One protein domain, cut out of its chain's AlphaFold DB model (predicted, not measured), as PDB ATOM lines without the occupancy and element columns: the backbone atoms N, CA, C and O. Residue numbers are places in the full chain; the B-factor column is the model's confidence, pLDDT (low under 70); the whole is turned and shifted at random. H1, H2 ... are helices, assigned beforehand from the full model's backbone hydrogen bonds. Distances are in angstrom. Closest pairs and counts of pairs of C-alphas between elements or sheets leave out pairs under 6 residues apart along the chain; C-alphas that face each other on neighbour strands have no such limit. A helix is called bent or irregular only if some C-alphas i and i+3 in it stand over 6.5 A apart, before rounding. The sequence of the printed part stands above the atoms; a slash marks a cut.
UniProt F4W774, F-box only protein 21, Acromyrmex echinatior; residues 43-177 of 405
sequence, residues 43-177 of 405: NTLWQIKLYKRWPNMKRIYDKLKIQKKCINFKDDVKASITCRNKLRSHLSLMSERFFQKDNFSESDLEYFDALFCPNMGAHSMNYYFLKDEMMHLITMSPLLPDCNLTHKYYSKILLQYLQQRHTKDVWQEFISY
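This is residues 43 to 177 of the 405 residues of the protein "F-box only protein 21" of Acromyrmex echinatior (UniProt F4W774). The longest helix, H6, folds back on H5 as one helical hairpin, and a second, looser hairpin of H3 and H4 is layered over it, with H3 crossing both H5 and H6; H5 lies nearest the middle. H1 and H2 make a corner beside the beginning of H3, and residues 62 to 68 and 170 to 177 stick out. The printed part has 135 residues with six named helices, H1 to H6 in order, and no named strand; the class is all helix, mostly crossed. It is compact, with a radius of gyration of the C-alphas of 16.0 A, yet flat, spanning 49 by 42 by 21 A.

H6, residues 149 to 176, touches H5, residues 126 to 139, closest at the C-alphas of Ile 138 and Lys 152, 5.0 A apart. This hairpin runs opposite ways at 37 degrees, only just a steep tilt. H3, residues 73 to 98, is the hub, touching four helices. Its residues 88 to 95 touch residues 150 to 155 of H6 at a steep tilt of 60 degrees, with the C-alphas of Leu 91 and His 151 closest at 5.5 A. Its residues 79 to 87 touch H5 at a steep tilt of 56 degrees, with the C-alphas of Ser 80 and Phe 129 closest at 5.8 A. H4, residues 106 to 115, forms a hairpin with H3, but they only just touch, with 3 pairs of C-alphas within 8 A; those of Cys 83 and Leu 115 are closest, 6.3 A apart. H4 also only just touches H6, again with 3 pairs, about perpendicular at 84 degrees; the C-alphas of Leu 109 and Tyr 161 are closest at 7.5 A. H1, residues 43 to 53, touches residues 73 to 77 of H3, with the C-alphas of Trp 46 and Phe 73 closest at 5.3 A. H2, residues 55 to 66, only just touches H1, with 3 pairs and only at the corner; the C-alphas of Tyr 51 and Lys 58 are closest at 5.7 A. H2 is apart from H3, H4 and H6. Every O i to N i+4 pair is within hydrogen-bond range in H1 and H5, against 6 of 8 in H2, 20 of 22 in H3, 23 of 24 in H6 and 1 of 6 in H4, where 4 of 7 O i to N i+3 pairs are.

H6 is 41.0 A long, from C-alpha 149 at (96.264, 12.083, 15.609) to C-alpha 176 at (64.355, -1.483, -6.301), with a kink of 26 degrees near residue 157. H3 is 36.0 A long, with a kink of 35 degrees near residue 92, and only just irregular: C-alphas 92 and 95 are 7.0 A apart. H4 is irregular, with C-alphas 108 and 111 at 7.4 A. H5 is 19.7 A long and H2 18.0 A. H1 begins with C-alpha 43 at (79.349, 30.211, -10.929).

The two C-alphas farthest apart, those of Pro 145 and Tyr 177, are 49.2 A apart. The printed part has no cut; the link from H1 to H2 is tight, and no link is long. The mean pLDDT of the printed part is 89.4, and no printed residue is under 70.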
ATOM      1  N   ASN A  43      79.419  31.642 -11.252       89.88
ATOM      2  CA  ASN A  43      79.349  30.211 -10.929       89.88
ATOM      3  C   ASN A  43      80.572  29.423 -11.443       89.88
ATOM      4  O   ASN A  43      81.058  28.511 -10.775       89.88
ATOM      5  N   THR A  44      81.127  29.815 -12.592       89.38
ATOM      6  CA  THR A  44      82.317  29.192 -13.188       89.38
ATOM      7  C   THR A  44      83.567  29.424 -12.336       89.38
ATOM      8  O   THR A  44      84.446  28.566 -12.301       89.38
ATOM      9  N   LEU A  45      83.662  30.545 -11.601       91.69
ATOM     10  CA  LEU A  45      84.762  30.773 -10.647       91.69
ATOM     11  C   LEU A  45      84.782  29.671  -9.587       91.69
ATOM     12  O   LEU A  45      85.807  29.027  -9.357       91.69
ATOM     13  N   TRP A  46      83.624  29.451  -8.963       92.12
ATOM     14  CA  TRP A  46      83.452  28.461  -7.908       92.12
ATOM     15  C   TRP A  46      83.639  27.047  -8.432       92.12
ATOM     16  O   TRP A  46      84.276  26.247  -7.760       92.12
ATOM     17  N   GLN A  47      83.182  26.765  -9.652       91.50
ATOM     18  CA  GLN A  47      83.438  25.493 -10.321       91.50
ATOM     19  C   GLN A  47      84.938  25.203 -10.452       91.50
ATOM     20  O   GLN A  47      85.394  24.132 -10.057       91.50
ATOM     21  N   ILE A  48      85.710  26.151 -10.998       89.81
ATOM     22  CA  ILE A  48      87.157  25.987 -11.192       89.81
ATOM     23  C   ILE A  48      87.839  25.772  -9.843       89.81
ATOM     24  O   ILE A  48      88.639  24.850  -9.695       89.81
ATOM     25  N   LYS A  49      87.487  26.574  -8.834       90.38
ATOM     26  CA  LYS A  49      88.029  26.422  -7.480       90.38
ATOM     27  C   LYS A  49      87.685  25.080  -6.847       90.38
ATOM     28  O   LYS A  49      88.553  24.465  -6.232       90.38
ATOM     29  N   LEU A  50      86.450  24.616  -7.024       90.94
ATOM     30  CA  LEU A  50      86.000  23.322  -6.533       90.94
ATOM     31  C   LEU A  50      86.829  22.202  -7.166       90.94
ATOM     32  O   LEU A  50      87.370  21.377  -6.441       90.94
ATOM     33  N   TYR A  51      86.998  22.200  -8.490       90.88
ATOM     34  CA  TYR A  51      87.752  21.149  -9.184       90.88
ATOM     35  C   TYR A  51      89.248  21.177  -8.884       90.88
ATOM     36  O   TYR A  51      89.858  20.116  -8.805       90.88
ATOM     37  N   LYS A  52      89.833  22.365  -8.689       87.25
ATOM     38  CA  LYS A  52      91.229  22.495  -8.251       87.25
ATOM     39  C   LYS A  52      91.437  21.889  -6.870       87.25
ATOM     40  O   LYS A  52      92.386  21.144  -6.663       87.25
ATOM     41  N   ARG A  53      90.533  22.181  -5.930       85.12
ATOM     42  CA  ARG A  53      90.602  21.614  -4.580       85.12
ATOM     43  C   ARG A  53      90.295  20.114  -4.575       85.12
ATOM     44  O   ARG A  53      90.931  19.385  -3.823       85.12
ATOM     45  N   TRP A  54      89.345  19.677  -5.400       86.31
ATOM     46  CA  TRP A  54      88.835  18.307  -5.432       86.31
ATOM     47  C   TRP A  54      88.706  17.758  -6.856       86.31
ATOM     48  O   TRP A  54      87.603  17.719  -7.420       86.31
ATOM     49  N   PRO A  55      89.808  17.264  -7.441       86.62
ATOM     50  CA  PRO A  55      89.807  16.761  -8.813       86.62
ATOM     51  C   PRO A  55      88.810  15.615  -9.033       86.62
ATOM     52  O   PRO A  55      88.107  15.585 -10.045       86.62
ATOM     53  N   ASN A  56      88.666  14.718  -8.051       83.44
ATOM     54  CA  ASN A  56      87.742  13.579  -8.120       83.44
ATOM     55  C   ASN A  56      86.269  14.008  -8.222       83.44
ATOM     56  O   ASN A  56      85.464  13.308  -8.840       83.44
ATOM     57  N   MET A  57      85.915  15.183  -7.687       86.69
ATOM     58  CA  MET A  57      84.544  15.700  -7.743       86.69
ATOM     59  C   MET A  57      84.126  16.072  -9.158       86.69
ATOM     60  O   MET A  57      82.944  15.968  -9.483       86.69
ATOM     61  N   LYS A  58      85.075  16.450 -10.025       90.12
ATOM     62  CA  LYS A  58      84.791  16.782 -11.426       90.12
ATOM     63  C   LYS A  58      83.987  15.675 -12.104       90.12
ATOM     64  O   LYS A  58      82.972  15.953 -12.729       90.12
ATOM     65  N   ARG A  59      84.371  14.418 -11.875       88.75
ATOM     66  CA  ARG A  59      83.721  13.239 -12.462       88.75
ATOM     67  C   ARG A  59      82.266  13.085 -12.005       88.75
ATOM     68  O   ARG A  59      81.394  12.762 -12.807       88.75
ATOM     69  N   ILE A  60      81.988  13.373 -10.732       87.62
ATOM     70  CA  ILE A  60      80.629  13.352 -10.172       87.62
ATOM     71  C   ILE A  60      79.790  14.479 -10.786       87.62
ATOM     72  O   ILE A  60      78.679  14.242 -11.260       87.62
ATOM     73  N   TYR A  61      80.334  15.696 -10.839       90.00
ATOM     74  CA  TYR A  61      79.638  16.846 -11.413       90.00
ATOM     75  C   TYR A  61      79.380  16.714 -12.910       90.00
ATOM     76  O   TYR A  61      78.314  17.115 -13.374       90.00
ATOM     77  N   ASP A  62      80.309  16.141 -13.668       87.56
ATOM     78  CA  ASP A  62      80.126  15.910 -15.098       87.56
ATOM     79  C   ASP A  62      78.958  14.936 -15.340       87.56
ATOM     80  O   ASP A  62      78.105  15.200 -16.191       87.56
ATOM     81  N   LYS A  63      78.806  13.900 -14.501       84.31
ATOM     82  CA  LYS A  63      77.620  13.026 -14.517       84.31
ATOM     83  C   LYS A  63      76.328  13.789 -14.192       84.31
ATOM     84  O   LYS A  63      75.322  13.609 -14.877       84.31
ATOM     85  N   LEU A  64      76.339  14.663 -13.182       85.19
ATOM     86  CA  LEU A  64      75.169  15.477 -12.817       85.19
ATOM     87  C   LEU A  64      74.766  16.460 -13.933       85.19
ATOM     88  O   LEU A  64      73.574  16.677 -14.159       85.19
ATOM     89  N   LYS A  65      75.737  17.011 -14.672       84.69
ATOM     90  CA  LYS A  65      75.484  17.877 -15.837       84.69
ATOM     91  C   LYS A  65      74.835  17.124 -16.991       84.69
ATOM     92  O   LYS A  65      73.907  17.649 -17.598       84.69
ATOM     93  N   ILE A  66      75.277  15.895 -17.269       83.12
ATOM     94  CA  ILE A  66      74.644  15.026 -18.278       83.12
ATOM     95  C   ILE A  66      73.171  14.779 -17.916       83.12
ATOM     96  O   ILE A  66      72.303  14.803 -18.784       83.12
ATOM     97  N   GLN A  67      72.869  14.647 -16.622       80.19
ATOM     98  CA  GLN A  67      71.501  14.543 -16.097       80.19
ATOM     99  C   GLN A  67      70.719  15.873 -16.109       80.19
ATOM    100  O   GLN A  67      69.631  15.943 -15.542       80.19
ATOM    101  N   LYS A  68      71.251  16.932 -16.739       77.81
ATOM    102  CA  LYS A  68      70.652  18.273 -16.851       77.81
ATOM    103  C   LYS A  68      70.290  18.919 -15.506       77.81
ATOM    104  O   LYS A  68      69.391  19.756 -15.443       77.81
ATOM    105  N   LYS A  69      70.990  18.568 -14.422       77.19
ATOM    106  CA  LYS A  69      70.798  19.225 -13.123       77.19
ATOM    107  C   LYS A  69      71.442  20.611 -13.134       77.19
ATOM    108  O   LYS A  69      72.597  20.761 -13.530       77.19
ATOM    109  N   CYS A  70      70.701  21.620 -12.676       77.81
ATOM    110  CA  CYS A  70      71.255  22.947 -12.427       77.81
ATOM    111  C   CYS A  70      72.160  22.880 -11.189       77.81
ATOM    112  O   CYS A  70      71.712  22.449 -10.128       77.81
ATOM    113  N   ILE A  71      73.431  23.263 -11.334       86.50
ATOM    114  CA  ILE A  71      74.433  23.183 -10.265       86.50
ATOM    115  C   ILE A  71      74.852  24.593  -9.869       86.50
ATOM    116  O   ILE A  71      75.368  25.350 -10.699       86.50
ATOM    117  N   ASN A  72      74.681  24.918  -8.590       90.44
ATOM    118  CA  ASN A  72      75.216  26.133  -7.997       90.44
ATOM    119  C   ASN A  72      76.486  25.805  -7.202       90.44
ATOM    120  O   ASN A  72      76.436  25.433  -6.033       90.44
ATOM    121  N   PHE A  73      77.644  25.982  -7.838       90.94
ATOM    122  CA  PHE A  73      78.940  25.677  -7.234       90.94
ATOM    123  C   PHE A  73      79.249  26.566  -6.025       90.94
ATOM    124  O   PHE A  73      79.995  26.153  -5.139       90.94
ATOM    125  N   LYS A  74      78.681  27.775  -5.954       89.44
ATOM    126  CA  LYS A  74      78.835  28.650  -4.784       89.44
ATOM    127  C   LYS A  74      78.141  28.053  -3.558       89.44
ATOM    128  O   LYS A  74      78.727  28.038  -2.473       89.44
ATOM    129  N   ASP A  75      76.925  27.541  -3.739       90.25
ATOM    130  CA  ASP A  75      76.166  26.887  -2.669       90.25
ATOM    131  C   ASP A  75      76.830  25.574  -2.250       90.25
ATOM    132  O   ASP A  75      76.986  25.327  -1.056       90.25
ATOM    133  N   ASP A  76      77.340  24.799  -3.209       92.25
ATOM    134  CA  ASP A  76      78.100  23.577  -2.936       92.25
ATOM    135  C   ASP A  76      79.377  23.857  -2.132       92.25
ATOM    136  O   ASP A  76      79.677  23.159  -1.161       92.25
ATOM    137  N   VAL A  77      80.122  24.914  -2.477       90.94
ATOM    138  CA  VAL A  77      81.298  25.336  -1.703       90.94
ATOM    139  C   VAL A  77      80.886  25.754  -0.292       90.94
ATOM    140  O   VAL A  77      81.535  25.340   0.674       90.94
ATOM    141  N   LYS A  78      79.785  26.494  -0.126       90.56
ATOM    142  CA  LYS A  78      79.257  26.854   1.199       90.56
ATOM    143  C   LYS A  78      78.861  25.613   2.010       90.56
ATOM    144  O   LYS A  78      79.223  25.517   3.188       90.56
ATOM    145  N   ALA A  79      78.169  24.660   1.391       92.44
ATOM    146  CA  ALA A  79      77.792  23.391   2.005       92.44
ATOM    147  C   ALA A  79      79.036  22.605   2.441       92.44
ATOM    148  O   ALA A  79      79.113  22.186   3.596       92.44
ATOM    149  N   SER A  80      80.053  22.524   1.574       92.69
ATOM    150  CA  SER A  80      81.319  21.844   1.863       92.69
ATOM    151  C   SER A  80      82.034  22.430   3.083       92.69
ATOM    152  O   SER A  80      82.547  21.692   3.916       92.69
ATOM    153  N   ILE A  81      82.104  23.761   3.212       90.81
ATOM    154  CA  ILE A  81      82.769  24.416   4.346       90.81
ATOM    155  C   ILE A  81      81.979  24.124   5.623       90.81
ATOM    156  O   ILE A  81      82.553  23.774   6.652       90.81
ATOM    157  N   THR A  82      80.651  24.209   5.538       93.56
ATOM    158  CA  THR A  82      79.757  23.986   6.676       93.56
ATOM    159  C   THR A  82      79.863  22.557   7.208       93.56
ATOM    160  O   THR A  82      80.048  22.371   8.411       93.56
ATOM    161  N   CYS A  83      79.769  21.542   6.344       94.62
ATOM    162  CA  CYS A  83      79.803  20.143   6.778       94.62
ATOM    163  C   CYS A  83      81.187  19.727   7.295       94.62
ATOM    164  O   CYS A  83      81.264  19.031   8.303       94.62
ATOM    165  N   ARG A  84      82.279  20.225   6.698       93.06
ATOM    166  CA  ARG A  84      83.650  19.954   7.165       93.06
ATOM    167  C   ARG A  84      83.957  20.593   8.515       93.06
ATOM    168  O   ARG A  84      84.567  19.950   9.365       93.06
ATOM    169  N   ASN A  85      83.495  21.822   8.747       93.44
ATOM    170  CA  ASN A  85      83.632  22.454  10.060       93.44
ATOM    171  C   ASN A  85      82.887  21.647  11.129       93.44
ATOM    172  O   ASN A  85      83.466  21.342  12.168       93.44
ATOM    173  N   LYS A  86      81.647  21.221  10.841       95.38
ATOM    174  CA  LYS A  86      80.889  20.337  11.738       95.38
ATOM    175  C   LYS A  86      81.625  19.020  11.987       95.38
ATOM    176  O   LYS A  86      81.769  18.635  13.142       95.38
ATOM    177  N   LEU A  87      82.147  18.366  10.945       95.56
ATOM    178  CA  LEU A  87      82.959  17.151  11.077       95.56
ATOM    179  C   LEU A  87      84.135  17.364  12.037       95.56
ATOM    180  O   LEU A  87      84.307  16.582  12.964       95.56
ATOM    181  N   ARG A  88      84.918  18.433  11.862       93.56
ATOM    182  CA  ARG A  88      86.066  18.729  12.736       93.56
ATOM    183  C   ARG A  88      85.649  19.010  14.179       93.56
ATOM    184  O   ARG A  88      86.337  18.570  15.102       93.56
ATOM    185  N   SER A  89      84.517  19.681  14.391       92.81
ATOM    186  CA  SER A  89      83.930  19.839  15.727       92.81
ATOM    187  C   SER A  89      83.563  18.487  16.341       92.81
ATOM    188  O   SER A  89      83.925  18.233  17.485       92.81
ATOM    189  N   HIS A  90      82.929  17.588  15.581       91.94
ATOM    190  CA  HIS A  90      82.624  16.235  16.052       91.94
ATOM    191  C   HIS A  90      83.893  15.452  16.394       91.94
ATOM    192  O   HIS A  90      83.986  14.944  17.504       91.94
ATOM    193  N   LEU A  91      84.884  15.419  15.494       92.81
ATOM    194  CA  LEU A  91      86.165  14.731  15.703       92.81
ATOM    195  C   LEU A  91      86.880  15.191  16.977       92.81
ATOM    196  O   LEU A  91      87.483  14.375  17.668       92.81
ATOM    197  N   SER A  92      86.783  16.479  17.309       91.88
ATOM    198  CA  SER A  92      87.392  17.043  18.520       91.88
ATOM    199  C   SER A  92      86.708  16.578  19.810       91.88
ATOM    200  O   SER A  92      87.354  16.520  20.847       91.88
ATOM    201  N   LEU A  93      85.423  16.214  19.744       90.44
ATOM    202  CA  LEU A  93      84.638  15.712  20.878       90.44
ATOM    203  C   LEU A  93      84.636  14.177  20.971       90.44
ATOM    204  O   LEU A  93      84.134  13.621  21.945       90.44
ATOM    205  N   MET A  94      85.164  13.471  19.963       89.50
ATOM    206  CA  MET A  94      85.120  12.005  19.913       89.50
ATOM    207  C   MET A  94      85.899  11.363  21.061       89.50
ATOM    208  O   MET A  94      85.412  10.400  21.643       89.50
ATOM    209  N   SER A  95      87.080  11.892  21.405       87.88
ATOM    210  CA  SER A  95      87.886  11.331  22.494       87.88
ATOM    211  C   SER A  95      87.160  11.429  23.825       87.88
ATOM    212  O   SER A  95      87.096  10.447  24.543       87.88
ATOM    213  N   GLU A  96      86.540  12.569  24.132       87.31
ATOM    214  CA  GLU A  96      85.755  12.736  25.360       87.31
ATOM    215  C   GLU A  96      84.586  11.743  25.429       87.31
ATOM    216  O   GLU A  96      84.332  11.144  26.469       87.31
ATOM    217  N   ARG A  97      83.901  11.523  24.300       83.88
ATOM    218  CA  ARG A  97      82.720  10.653  24.229       83.88
ATOM    219  C   ARG A  97      83.044   9.163  24.246       83.88
ATOM    220  O   ARG A  97      82.241   8.379  24.742       83.88
ATOM    221  N   PHE A  98      84.175   8.768  23.668       85.38
ATOM    222  CA  PHE A  98      84.445   7.371  23.325       85.38
ATOM    223  C   PHE A  98      85.808   6.864  23.803       85.38
ATOM    224  O   PHE A  98      86.242   5.809  23.354       85.38
ATOM    225  N   PHE A  99      86.483   7.571  24.716       78.00
ATOM    226  CA  PHE A  99      87.793   7.161  25.242       78.00
ATOM    227  C   PHE A  99      87.813   5.721  25.773       78.00
ATOM    228  O   PHE A  99      88.790   5.011  25.586       78.00
ATOM    229  N   GLN A 100      86.734   5.293  26.433       79.06
ATOM    230  CA  GLN A 100      86.638   3.975  27.071       79.06
ATOM    231  C   GLN A 100      86.113   2.877  26.135       79.06
ATOM    232  O   GLN A 100      85.846   1.767  26.594       79.06
ATOM    233  N   LYS A 101      85.877   3.183  24.853       79.94
ATOM    234  CA  LYS A 101      85.192   2.278  23.933       79.94
ATOM    235  C   LYS A 101      86.134   1.806  22.832       79.94
ATOM    236  O   LYS A 101      86.529   2.585  21.968       79.94
ATOM    237  N   ASP A 102      86.414   0.507  22.839       70.94
ATOM    238  CA  ASP A 102      87.297  -0.118  21.849       70.94
ATOM    239  C   ASP A 102      86.593  -0.375  20.505       70.94
ATOM    240  O   ASP A 102      87.225  -0.309  19.454       70.94
ATOM    241  N   ASN A 103      85.273  -0.616  20.515       76.25
ATOM    242  CA  ASN A 103      84.479  -0.937  19.323       76.25
ATOM    243  C   ASN A 103      83.218  -0.073  19.217       76.25
ATOM    244  O   ASN A 103      82.479   0.073  20.188       76.25
ATOM    245  N   PHE A 104      82.934   0.436  18.017       81.06
ATOM    246  CA  PHE A 104      81.770   1.280  17.729       81.06
ATOM    247  C   PHE A 104      80.625   0.444  17.162       81.06
ATOM    248  O   PHE A 104      80.816  -0.296  16.196       81.06
ATOM    249  N   SER A 105      79.430   0.577  17.735       83.06
ATOM    250  CA  SER A 105      78.199   0.076  17.124       83.06
ATOM    251  C   SER A 105      77.633   1.092  16.130       83.06
ATOM    252  O   SER A 105      77.968   2.277  16.154       83.06
ATOM    253  N   GLU A 106      76.722   0.643  15.267       80.94
ATOM    254  CA  GLU A 106      76.005   1.530  14.339       80.94
ATOM    255  C   GLU A 106      75.242   2.642  15.085       80.94
ATOM    256  O   GLU A 106      75.287   3.799  14.674       80.94
ATOM    257  N   SER A 107      74.641   2.319  16.235       85.50
ATOM    258  CA  SER A 107      73.916   3.277  17.079       85.50
ATOM    259  C   SER A 107      74.810   4.362  17.684       85.50
ATOM    260  O   SER A 107      74.347   5.473  17.922       85.50
ATOM    261  N   ASP A 108      76.091   4.070  17.940       86.69
ATOM    262  CA  ASP A 108      77.017   5.075  18.477       86.69
ATOM    263  C   ASP A 108      77.270   6.202  17.481       86.69
ATOM    264  O   ASP A 108      77.571   7.322  17.883       86.69
ATOM    265  N   LEU A 109      77.190   5.888  16.188       90.12
ATOM    266  CA  LEU A 109      77.571   6.778  15.099       90.12
ATOM    267  C   LEU A 109      76.361   7.358  14.360       90.12
ATOM    268  O   LEU A 109      76.542   8.251  13.541       90.12
ATOM    269  N   GLU A 110      75.136   6.937  14.686       89.62
ATOM    270  CA  GLU A 110      73.899   7.375  14.022       89.62
ATOM    271  C   GLU A 110      73.690   8.894  14.059       89.62
ATOM    272  O   GLU A 110      73.206   9.486  13.098       89.62
ATOM    273  N   TYR A 111      74.151   9.580  15.112       88.56
ATOM    274  CA  TYR A 111      74.091  11.047  15.164       88.56
ATOM    275  C   TYR A 111      74.875  11.723  14.021       88.56
ATOM    276  O   TYR A 111      74.654  12.901  13.726       88.56
ATOM    277  N   PHE A 112      75.818  11.009  13.398       91.88
ATOM    278  CA  PHE A 112      76.623  11.487  12.281       91.88
ATOM    279  C   PHE A 112      75.817  11.566  10.974       91.88
ATOM    280  O   PHE A 112      76.152  12.387  10.116       91.88
ATOM    281  N   ASP A 113      74.727  10.798  10.841       92.94
ATOM    282  CA  ASP A 113      73.863  10.773   9.650       92.94
ATOM    283  C   ASP A 113      73.341  12.165   9.285       92.94
ATOM    284  O   ASP A 113      73.314  12.541   8.112       92.94
ATOM    285  N   ALA A 114      73.041  12.997  10.285       93.69
ATOM    286  CA  ALA A 114      72.578  14.369  10.084       93.69
ATOM    287  C   ALA A 114      73.562  15.250   9.283       93.69
ATOM    288  O   ALA A 114      73.176  16.303   8.767       93.69
ATOM    289  N   LEU A 115      74.839  14.859   9.159       94.69
ATOM    290  CA  LEU A 115      75.814  15.597   8.357       94.69
ATOM    291  C   LEU A 115      75.745  15.287   6.860       94.69
ATOM    292  O   LEU A 115      76.169  16.139   6.075       94.69
ATOM    293  N   PHE A 116      75.242  14.121   6.444       94.00
ATOM    294  CA  PHE A 116      75.321  13.682   5.043       94.00
ATOM    295  C   PHE A 116      74.066  13.035   4.467       94.00
ATOM    296  O   PHE A 116      73.961  12.970   3.243       94.00
ATOM    297  N   CYS A 117      73.115  12.611   5.292       92.06
ATOM    298  CA  CYS A 117      71.885  11.973   4.846       92.06
ATOM    299  C   CYS A 117      70.862  13.024   4.359       92.06
ATOM    300  O   CYS A 117      70.408  13.858   5.152       92.06
ATOM    301  N   PRO A 118      70.459  13.019   3.069       89.62
ATOM    302  CA  PRO A 118      69.543  14.030   2.529       89.62
ATOM    303  C   PRO A 118      68.152  14.028   3.178       89.62
ATOM    304  O   PRO A 118      67.530  15.078   3.306       89.62
ATOM    305  N   ASN A 119      67.679  12.865   3.637       88.38
ATOM    306  CA  ASN A 119      66.420  12.731   4.382       88.38
ATOM    307  C   ASN A 119      66.445  13.441   5.752       88.38
ATOM    308  O   ASN A 119      65.389  13.777   6.275       88.38
ATOM    309  N   MET A 120      67.631  13.718   6.303       91.06
ATOM    310  CA  MET A 120      67.832  14.513   7.519       91.06
ATOM    311  C   MET A 120      68.152  15.989   7.214       91.06
ATOM    312  O   MET A 120      68.605  16.729   8.085       91.06
ATOM    313  N   GLY A 121      67.941  16.434   5.969       90.88
ATOM    314  CA  GLY A 121      68.175  17.813   5.536       90.88
ATOM    315  C   GLY A 121      69.627  18.130   5.164       90.88
ATOM    316  O   GLY A 121      69.963  19.299   4.960       90.88
ATOM    317  N   ALA A 122      70.502  17.124   5.065       93.38
ATOM    318  CA  ALA A 122      71.865  17.335   4.598       93.38
ATOM    319  C   ALA A 122      71.905  17.669   3.099       93.38
ATOM    320  O   ALA A 122      71.072  17.235   2.302       93.38
ATOM    321  N   HIS A 123      72.924  18.424   2.695       92.81
ATOM    322  CA  HIS A 123      73.138  18.742   1.290       92.81
ATOM    323  C   HIS A 123      73.566  17.480   0.519       92.81
ATOM    324  O   HIS A 123      74.398  16.716   1.003       92.81
ATOM    325  N   SER A 124      73.057  17.279  -0.700       90.12
ATOM    326  CA  SER A 124      73.261  16.048  -1.491       90.12
ATOM    327  C   SER A 124      74.732  15.703  -1.760       90.12
ATOM    328  O   SER A 124      75.094  14.535  -1.874       90.12
ATOM    329  N   MET A 125      75.597  16.719  -1.825       91.81
ATOM    330  CA  MET A 125      77.042  16.553  -2.017       91.81
ATOM    331  C   MET A 125      77.828  16.298  -0.719       91.81
ATOM    332  O   MET A 125      79.029  16.033  -0.783       91.81
ATOM    333  N   ASN A 126      77.196  16.356   0.461       94.94
ATOM    334  CA  ASN A 126      77.907  16.255   1.739       94.94
ATOM    335  C   ASN A 126      78.633  14.925   1.918       94.94
ATOM    336  O   ASN A 126      79.754  14.942   2.417       94.94
ATOM    337  N   TYR A 127      78.056  13.804   1.469       93.81
ATOM    338  CA  TYR A 127      78.741  12.506   1.483       93.81
ATOM    339  C   TYR A 127      80.136  12.606   0.846       93.81
ATOM    340  O   TYR A 127      81.139  12.224   1.446       93.81
ATOM    341  N   TYR A 128      80.209  13.201  -0.345       92.88
ATOM    342  CA  TYR A 128      81.445  13.313  -1.103       92.88
ATOM    343  C   TYR A 128      82.452  14.269  -0.452       92.88
ATOM    344  O   TYR A 128      83.639  13.952  -0.390       92.88
ATOM    345  N   PHE A 129      81.989  15.408   0.074       94.19
ATOM    346  CA  PHE A 129      82.857  16.364   0.770       94.19
ATOM    347  C   PHE A 129      83.423  15.811   2.079       94.19
ATOM    348  O   PHE A 129      84.590  16.043   2.384       94.19
ATOM    349  N   LEU A 130      82.613  15.083   2.851       95.50
ATOM    350  CA  LEU A 130      83.059  14.461   4.096       95.50
ATOM    351  C   LEU A 130      84.024  13.307   3.828       95.50
ATOM    352  O   LEU A 130      85.046  13.220   4.503       95.50
ATOM    353  N   LYS A 131      83.736  12.466   2.823       94.69
ATOM    354  CA  LYS A 131      84.632  11.381   2.404       94.69
ATOM    355  C   LYS A 131      86.011  11.923   2.031       94.69
ATOM    356  O   LYS A 131      87.011  11.423   2.536       94.69
ATOM    357  N   ASP A 132      86.058  12.962   1.202       92.81
ATOM    358  CA  ASP A 132      87.315  13.604   0.809       92.81
ATOM    359  C   ASP A 132      88.068  14.209   2.007       92.81
ATOM    360  O   ASP A 132      89.255  13.942   2.185       92.81
ATOM    361  N   GLU A 133      87.377  14.950   2.881       93.25
ATOM    362  CA  GLU A 133      88.004  15.558   4.062       93.25
ATOM    363  C   GLU A 133      88.584  14.498   5.009       93.25
ATOM    364  O   GLU A 133      89.704  14.649   5.497       93.25
ATOM    365  N   MET A 134      87.864  13.398   5.248       95.00
ATOM    366  CA  MET A 134      88.367  12.289   6.061       95.00
ATOM    367  C   MET A 134      89.561  11.600   5.401       95.00
ATOM    368  O   MET A 134      90.544  11.314   6.081       95.00
ATOM    369  N   MET A 135      89.520  11.363   4.085       93.50
ATOM    370  CA  MET A 135      90.665  10.814   3.353       93.50
ATOM    371  C   MET A 135      91.888  11.734   3.459       93.50
ATOM    372  O   MET A 135      92.999  11.253   3.693       93.50
ATOM    373  N   HIS A 136      91.697  13.051   3.367       90.88
ATOM    374  CA  HIS A 136      92.762  14.026   3.578       90.88
ATOM    375  C   HIS A 136      93.346  13.929   4.996       90.88
ATOM    376  O   HIS A 136      94.557  13.790   5.148       90.88
ATOM    377  N   LEU A 137      92.502  13.908   6.033       92.38
ATOM    378  CA  LEU A 137      92.936  13.767   7.431       92.38
ATOM    379  C   LEU A 137      93.695  12.456   7.690       92.38
ATOM    380  O   LEU A 137      94.675  12.441   8.435       92.38
ATOM    381  N   ILE A 138      93.272  11.357   7.061       92.56
ATOM    382  CA  ILE A 138      93.928  10.048   7.180       92.56
ATOM    383  C   ILE A 138      95.300  10.051   6.497       92.56
ATOM    384  O   ILE A 138      96.267   9.512   7.041       92.56
ATOM    385  N   THR A 139      95.398  10.664   5.318       90.31
ATOM    386  CA  THR A 139      96.627  10.689   4.509       90.31
ATOM    387  C   THR A 139      97.643  11.733   4.969       90.31
ATOM    388  O   THR A 139      98.812  11.628   4.603       90.31
ATOM    389  N   MET A 140      97.252  12.699   5.814       87.81
ATOM    390  CA  MET A 140      98.192  13.662   6.394       87.81
ATOM    391  C   MET A 140      99.355  12.962   7.113       87.81
ATOM    392  O   MET A 140      99.167  12.030   7.910       87.81
ATOM    393  N   SER A 141     100.568  13.450   6.828       85.00
ATOM    394  CA  SER A 141     101.793  12.995   7.481       85.00
ATOM    395  C   SER A 141     101.763  13.352   8.972       85.00
ATOM    396  O   SER A 141     101.537  14.522   9.291       85.00
ATOM    397  N   PRO A 142     102.049  12.398   9.878       82.06
ATOM    398  CA  PRO A 142     102.169  12.662  11.316       82.06
ATOM    399  C   PRO A 142     103.250  13.686  11.680       82.06
ATOM    400  O   PRO A 142     103.225  14.227  12.777       82.06
ATOM    401  N   LEU A 143     104.203  13.937  10.777       79.88
ATOM    402  CA  LEU A 143     105.315  14.866  10.996       79.88
ATOM    403  C   LEU A 143     104.924  16.336  10.782       79.88
ATOM    404  O   LEU A 143     105.719  17.227  11.070       79.88
ATOM    405  N   LEU A 144     103.730  16.603  10.244       80.44
ATOM    406  CA  LEU A 144     103.242  17.967  10.065       80.44
ATOM    407  C   LEU A 144     102.735  18.528  11.406       80.44
ATOM    408  O   LEU A 144     101.967  17.838  12.076       80.44
ATOM    409  N   PRO A 145     103.073  19.784  11.766       71.19
ATOM    410  CA  PRO A 145     102.626  20.411  13.017       71.19
ATOM    411  C   PRO A 145     101.103  20.416  13.210       71.19
ATOM    412  O   PRO A 145     100.620  20.319  14.333       71.19
ATOM    413  N   ASP A 146     100.347  20.469  12.111       76.38
ATOM    414  CA  ASP A 146      98.881  20.500  12.119       76.38
ATOM    415  C   ASP A 146      98.237  19.096  12.123       76.38
ATOM    416  O   ASP A 146      97.013  18.966  12.016       76.38
ATOM    417  N   CYS A 147      99.030  18.017  12.210       82.19
ATOM    418  CA  CYS A 147      98.502  16.653  12.213       82.19
ATOM    419  C   CYS A 147      97.915  16.288  13.582       82.19
ATOM    420  O   CYS A 147      98.618  15.928  14.525       82.19
ATOM    421  N   ASN A 148      96.587  16.321  13.677       88.62
ATOM    422  CA  ASN A 148      95.872  15.852  14.857       88.62
ATOM    423  C   ASN A 148      95.633  14.328  14.776       88.62
ATOM    424  O   ASN A 148      94.788  13.858  14.008       88.62
ATOM    425  N   LEU A 149      96.360  13.551  15.589       89.25
ATOM    426  CA  LEU A 149      96.264  12.083  15.609       89.25
ATOM    427  C   LEU A 149      94.880  11.571  16.038       89.25
ATOM    428  O   LEU A 149      94.411  10.567  15.503       89.25
ATOM    429  N   THR A 150      94.194  12.282  16.936       90.06
ATOM    430  CA  THR A 150      92.811  11.979  17.331       90.06
ATOM    431  C   THR A 150      91.875  12.108  16.132       90.06
ATOM    432  O   THR A 150      91.084  11.207  15.855       90.06
ATOM    433  N   HIS A 151      92.004  13.191  15.359       93.12
ATOM    434  CA  HIS A 151      91.216  13.388  14.138       93.12
ATOM    435  C   HIS A 151      91.516  12.302  13.112       93.12
ATOM    436  O   HIS A 151      90.584  11.773  12.514       93.12
ATOM    437  N   LYS A 152      92.787  11.928  12.935       92.94
ATOM    438  CA  LYS A 152      93.205  10.855  12.022       92.94
ATOM    439  C   LYS A 152      92.592   9.503  12.398       92.94
ATOM    440  O   LYS A 152      92.019   8.839  11.534       92.94
ATOM    441  N   TYR A 153      92.664   9.123  13.673       91.38
ATOM    442  CA  TYR A 153      92.091   7.878  14.186       91.38
ATOM    443  C   TYR A 153      90.574   7.814  13.965       91.38
ATOM    444  O   TYR A 153      90.081   6.913  13.284       91.38
ATOM    445  N   TYR A 154      89.831   8.814  14.449       92.88
ATOM    446  CA  TYR A 154      88.373   8.820  14.322       92.88
ATOM    447  C   TYR A 154      87.891   9.047  12.888       92.88
ATOM    448  O   TYR A 154      86.836   8.538  12.523       92.88
ATOM    449  N   SER A 155      88.671   9.724  12.037       94.81
ATOM    450  CA  SER A 155      88.356   9.819  10.606       94.81
ATOM    451  C   SER A 155      88.362   8.449   9.938       94.81
ATOM    452  O   SER A 155      87.519   8.208   9.087       94.81
ATOM    453  N   LYS A 156      89.251   7.525  10.332       92.75
ATOM    454  CA  LYS A 156      89.258   6.155   9.788       92.75
ATOM    455  C   LYS A 156      87.960   5.411  10.123       92.75
ATOM    456  O   LYS A 156      87.385   4.776   9.242       92.75
ATOM    457  N   ILE A 157      87.491   5.538  11.364       91.44
ATOM    458  CA  ILE A 157      86.250   4.914  11.852       91.44
ATOM    459  C   ILE A 157      85.031   5.527  11.157       91.44
ATOM    460  O   ILE A 157      84.226   4.817  10.556       91.44
ATOM    461  N   LEU A 158      84.920   6.859  11.180       94.31
ATOM    462  CA  LEU A 158      83.794   7.565  10.570       94.31
ATOM    463  C   LEU A 158      83.760   7.402   9.049       94.31
ATOM    464  O   LEU A 158      82.675   7.356   8.483       94.31
ATOM    465  N   LEU A 159      84.910   7.276   8.382       95.50
ATOM    466  CA  LEU A 159      84.963   7.034   6.941       95.50
ATOM    467  C   LEU A 159      84.391   5.658   6.586       95.50
ATOM    468  O   LEU A 159      83.660   5.535   5.604       95.50
ATOM    469  N   GLN A 160      84.691   4.634   7.390       93.00
ATOM    470  CA  GLN A 160      84.101   3.309   7.218       93.00
ATOM    471  C   GLN A 160      82.584   3.356   7.429       93.00
ATOM    472  O   GLN A 160      81.842   2.869   6.579       93.00
ATOM    473  N   TYR A 161      82.122   4.015   8.495       93.38
ATOM    474  CA  TYR A 161      80.695   4.204   8.763       93.38
ATOM    475  C   TYR A 161      79.975   4.954   7.630       93.38
ATOM    476  O   TYR A 161      78.992   4.460   7.081       93.38
ATOM    477  N   LEU A 162      80.512   6.110   7.218       95.00
ATOM    478  CA  LEU A 162      79.998   6.941   6.127       95.00
ATOM    479  C   LEU A 162      79.868   6.134   4.829       95.00
ATOM    480  O   LEU A 162      78.852   6.220   4.136       95.00
ATOM    481  N   GLN A 163      80.893   5.339   4.500       94.31
ATOM    482  CA  GLN A 163      80.880   4.483   3.320       94.31
ATOM    483  C   GLN A 163      79.778   3.431   3.416       94.31
ATOM    484  O   GLN A 163      78.991   3.305   2.481       94.31
ATOM    485  N   GLN A 164      79.695   2.695   4.522       91.88
ATOM    486  CA  GLN A 164      78.701   1.638   4.704       91.88
ATOM    487  C   GLN A 164      77.282   2.201   4.655       91.88
ATOM    488  O   GLN A 164      76.457   1.703   3.894       91.88
ATOM    489  N   ARG A 165      77.009   3.291   5.380       92.31
ATOM    490  CA  ARG A 165      75.697   3.947   5.405       92.31
ATOM    491  C   ARG A 165      75.248   4.407   4.019       92.31
ATOM    492  O   ARG A 165      74.107   4.146   3.644       92.31
ATOM    493  N   HIS A 166      76.141   5.035   3.250       91.75
ATOM    494  CA  HIS A 166      75.853   5.437   1.871       91.75
ATOM    495  C   HIS A 166      75.633   4.229   0.953       91.75
ATOM    496  O   HIS A 166      74.703   4.206   0.154       91.75
ATOM    497  N   THR A 167      76.474   3.205   1.084       92.38
ATOM    498  CA  THR A 167      76.411   2.010   0.237       92.38
ATOM    499  C   THR A 167      75.148   1.189   0.523       92.38
ATOM    500  O   THR A 167      74.587   0.618  -0.408       92.38
ATOM    501  N   LYS A 168      74.636   1.190   1.769       91.69
ATOM    502  CA  LYS A 168      73.309   0.641   2.105       91.69
ATOM    503  C   LYS A 168      72.216   1.318   1.273       91.69
ATOM    504  O   LYS A 168      71.436   0.608   0.648       91.69
ATOM    505  N   ASP A 169      72.187   2.651   1.209       90.81
ATOM    506  CA  ASP A 169      71.184   3.384   0.418       90.81
ATOM    507  C   ASP A 169      71.300   3.072  -1.080       90.81
ATOM    508  O   ASP A 169      70.298   2.794  -1.735       90.81
ATOM    509  N   VAL A 170      72.528   3.050  -1.610       92.62
ATOM    510  CA  VAL A 170      72.791   2.697  -3.017       92.62
ATOM    511  C   VAL A 170      72.339   1.268  -3.324       92.62
ATOM    512  O   VAL A 170      71.764   1.016  -4.382       92.62
ATOM    513  N   TRP A 171      72.561   0.327  -2.404       93.88
ATOM    514  CA  TRP A 171      72.095  -1.049  -2.548       93.88
ATOM    515  C   TRP A 171      70.566  -1.135  -2.553       93.88
ATOM    516  O   TRP A 171      70.005  -1.821  -3.403       93.88
ATOM    517  N   GLN A 172      69.888  -0.414  -1.652       92.44
ATOM    518  CA  GLN A 172      68.421  -0.357  -1.613       92.44
ATOM    519  C   GLN A 172      67.838   0.235  -2.903       92.44
ATOM    520  O   GLN A 172      66.876  -0.300  -3.450       92.44
ATOM    521  N   GLU A 173      68.450   1.297  -3.431       92.69
ATOM    522  CA  GLU A 173      68.070   1.852  -4.730       92.69
ATOM    523  C   GLU A 173      68.252   0.811  -5.844       92.69
ATOM    524  O   GLU A 173      67.338   0.583  -6.634       92.69
ATOM    525  N   PHE A 174      69.393   0.119  -5.876       94.38
ATOM    526  CA  PHE A 174      69.699  -0.888  -6.889       94.38
ATOM    527  C   PHE A 174      68.700  -2.057  -6.902       94.38
ATOM    528  O   PHE A 174      68.201  -2.416  -7.969       94.38
ATOM    529  N   ILE A 175      68.366  -2.629  -5.741       92.19
ATOM    530  CA  ILE A 175      67.411  -3.750  -5.666       92.19
ATOM    531  C   ILE A 175      65.965  -3.327  -5.960       92.19
ATOM    532  O   ILE A 175      65.128  -4.183  -6.239       92.19
ATOM    533  N   SER A 176      65.664  -2.022  -5.916       93.56
ATOM    534  CA  SER A 176      64.355  -1.483  -6.301       93.56
ATOM    535  C   SER A 176      64.144  -1.415  -7.820       93.56
ATOM    536  O   SER A 176      63.010  -1.271  -8.277       93.56
ATOM    537  N   TYR A 177      65.213  -1.528  -8.619       92.75
ATOM    538  CA  TYR A 177      65.120  -1.507 -10.078       92.75
ATOM    539  C   TYR A 177      64.408  -2.758 -10.626       92.75
ATOM    540  O   TYR A 177      64.418  -3.806  -9.974       92.75
TER     541      TYR A 177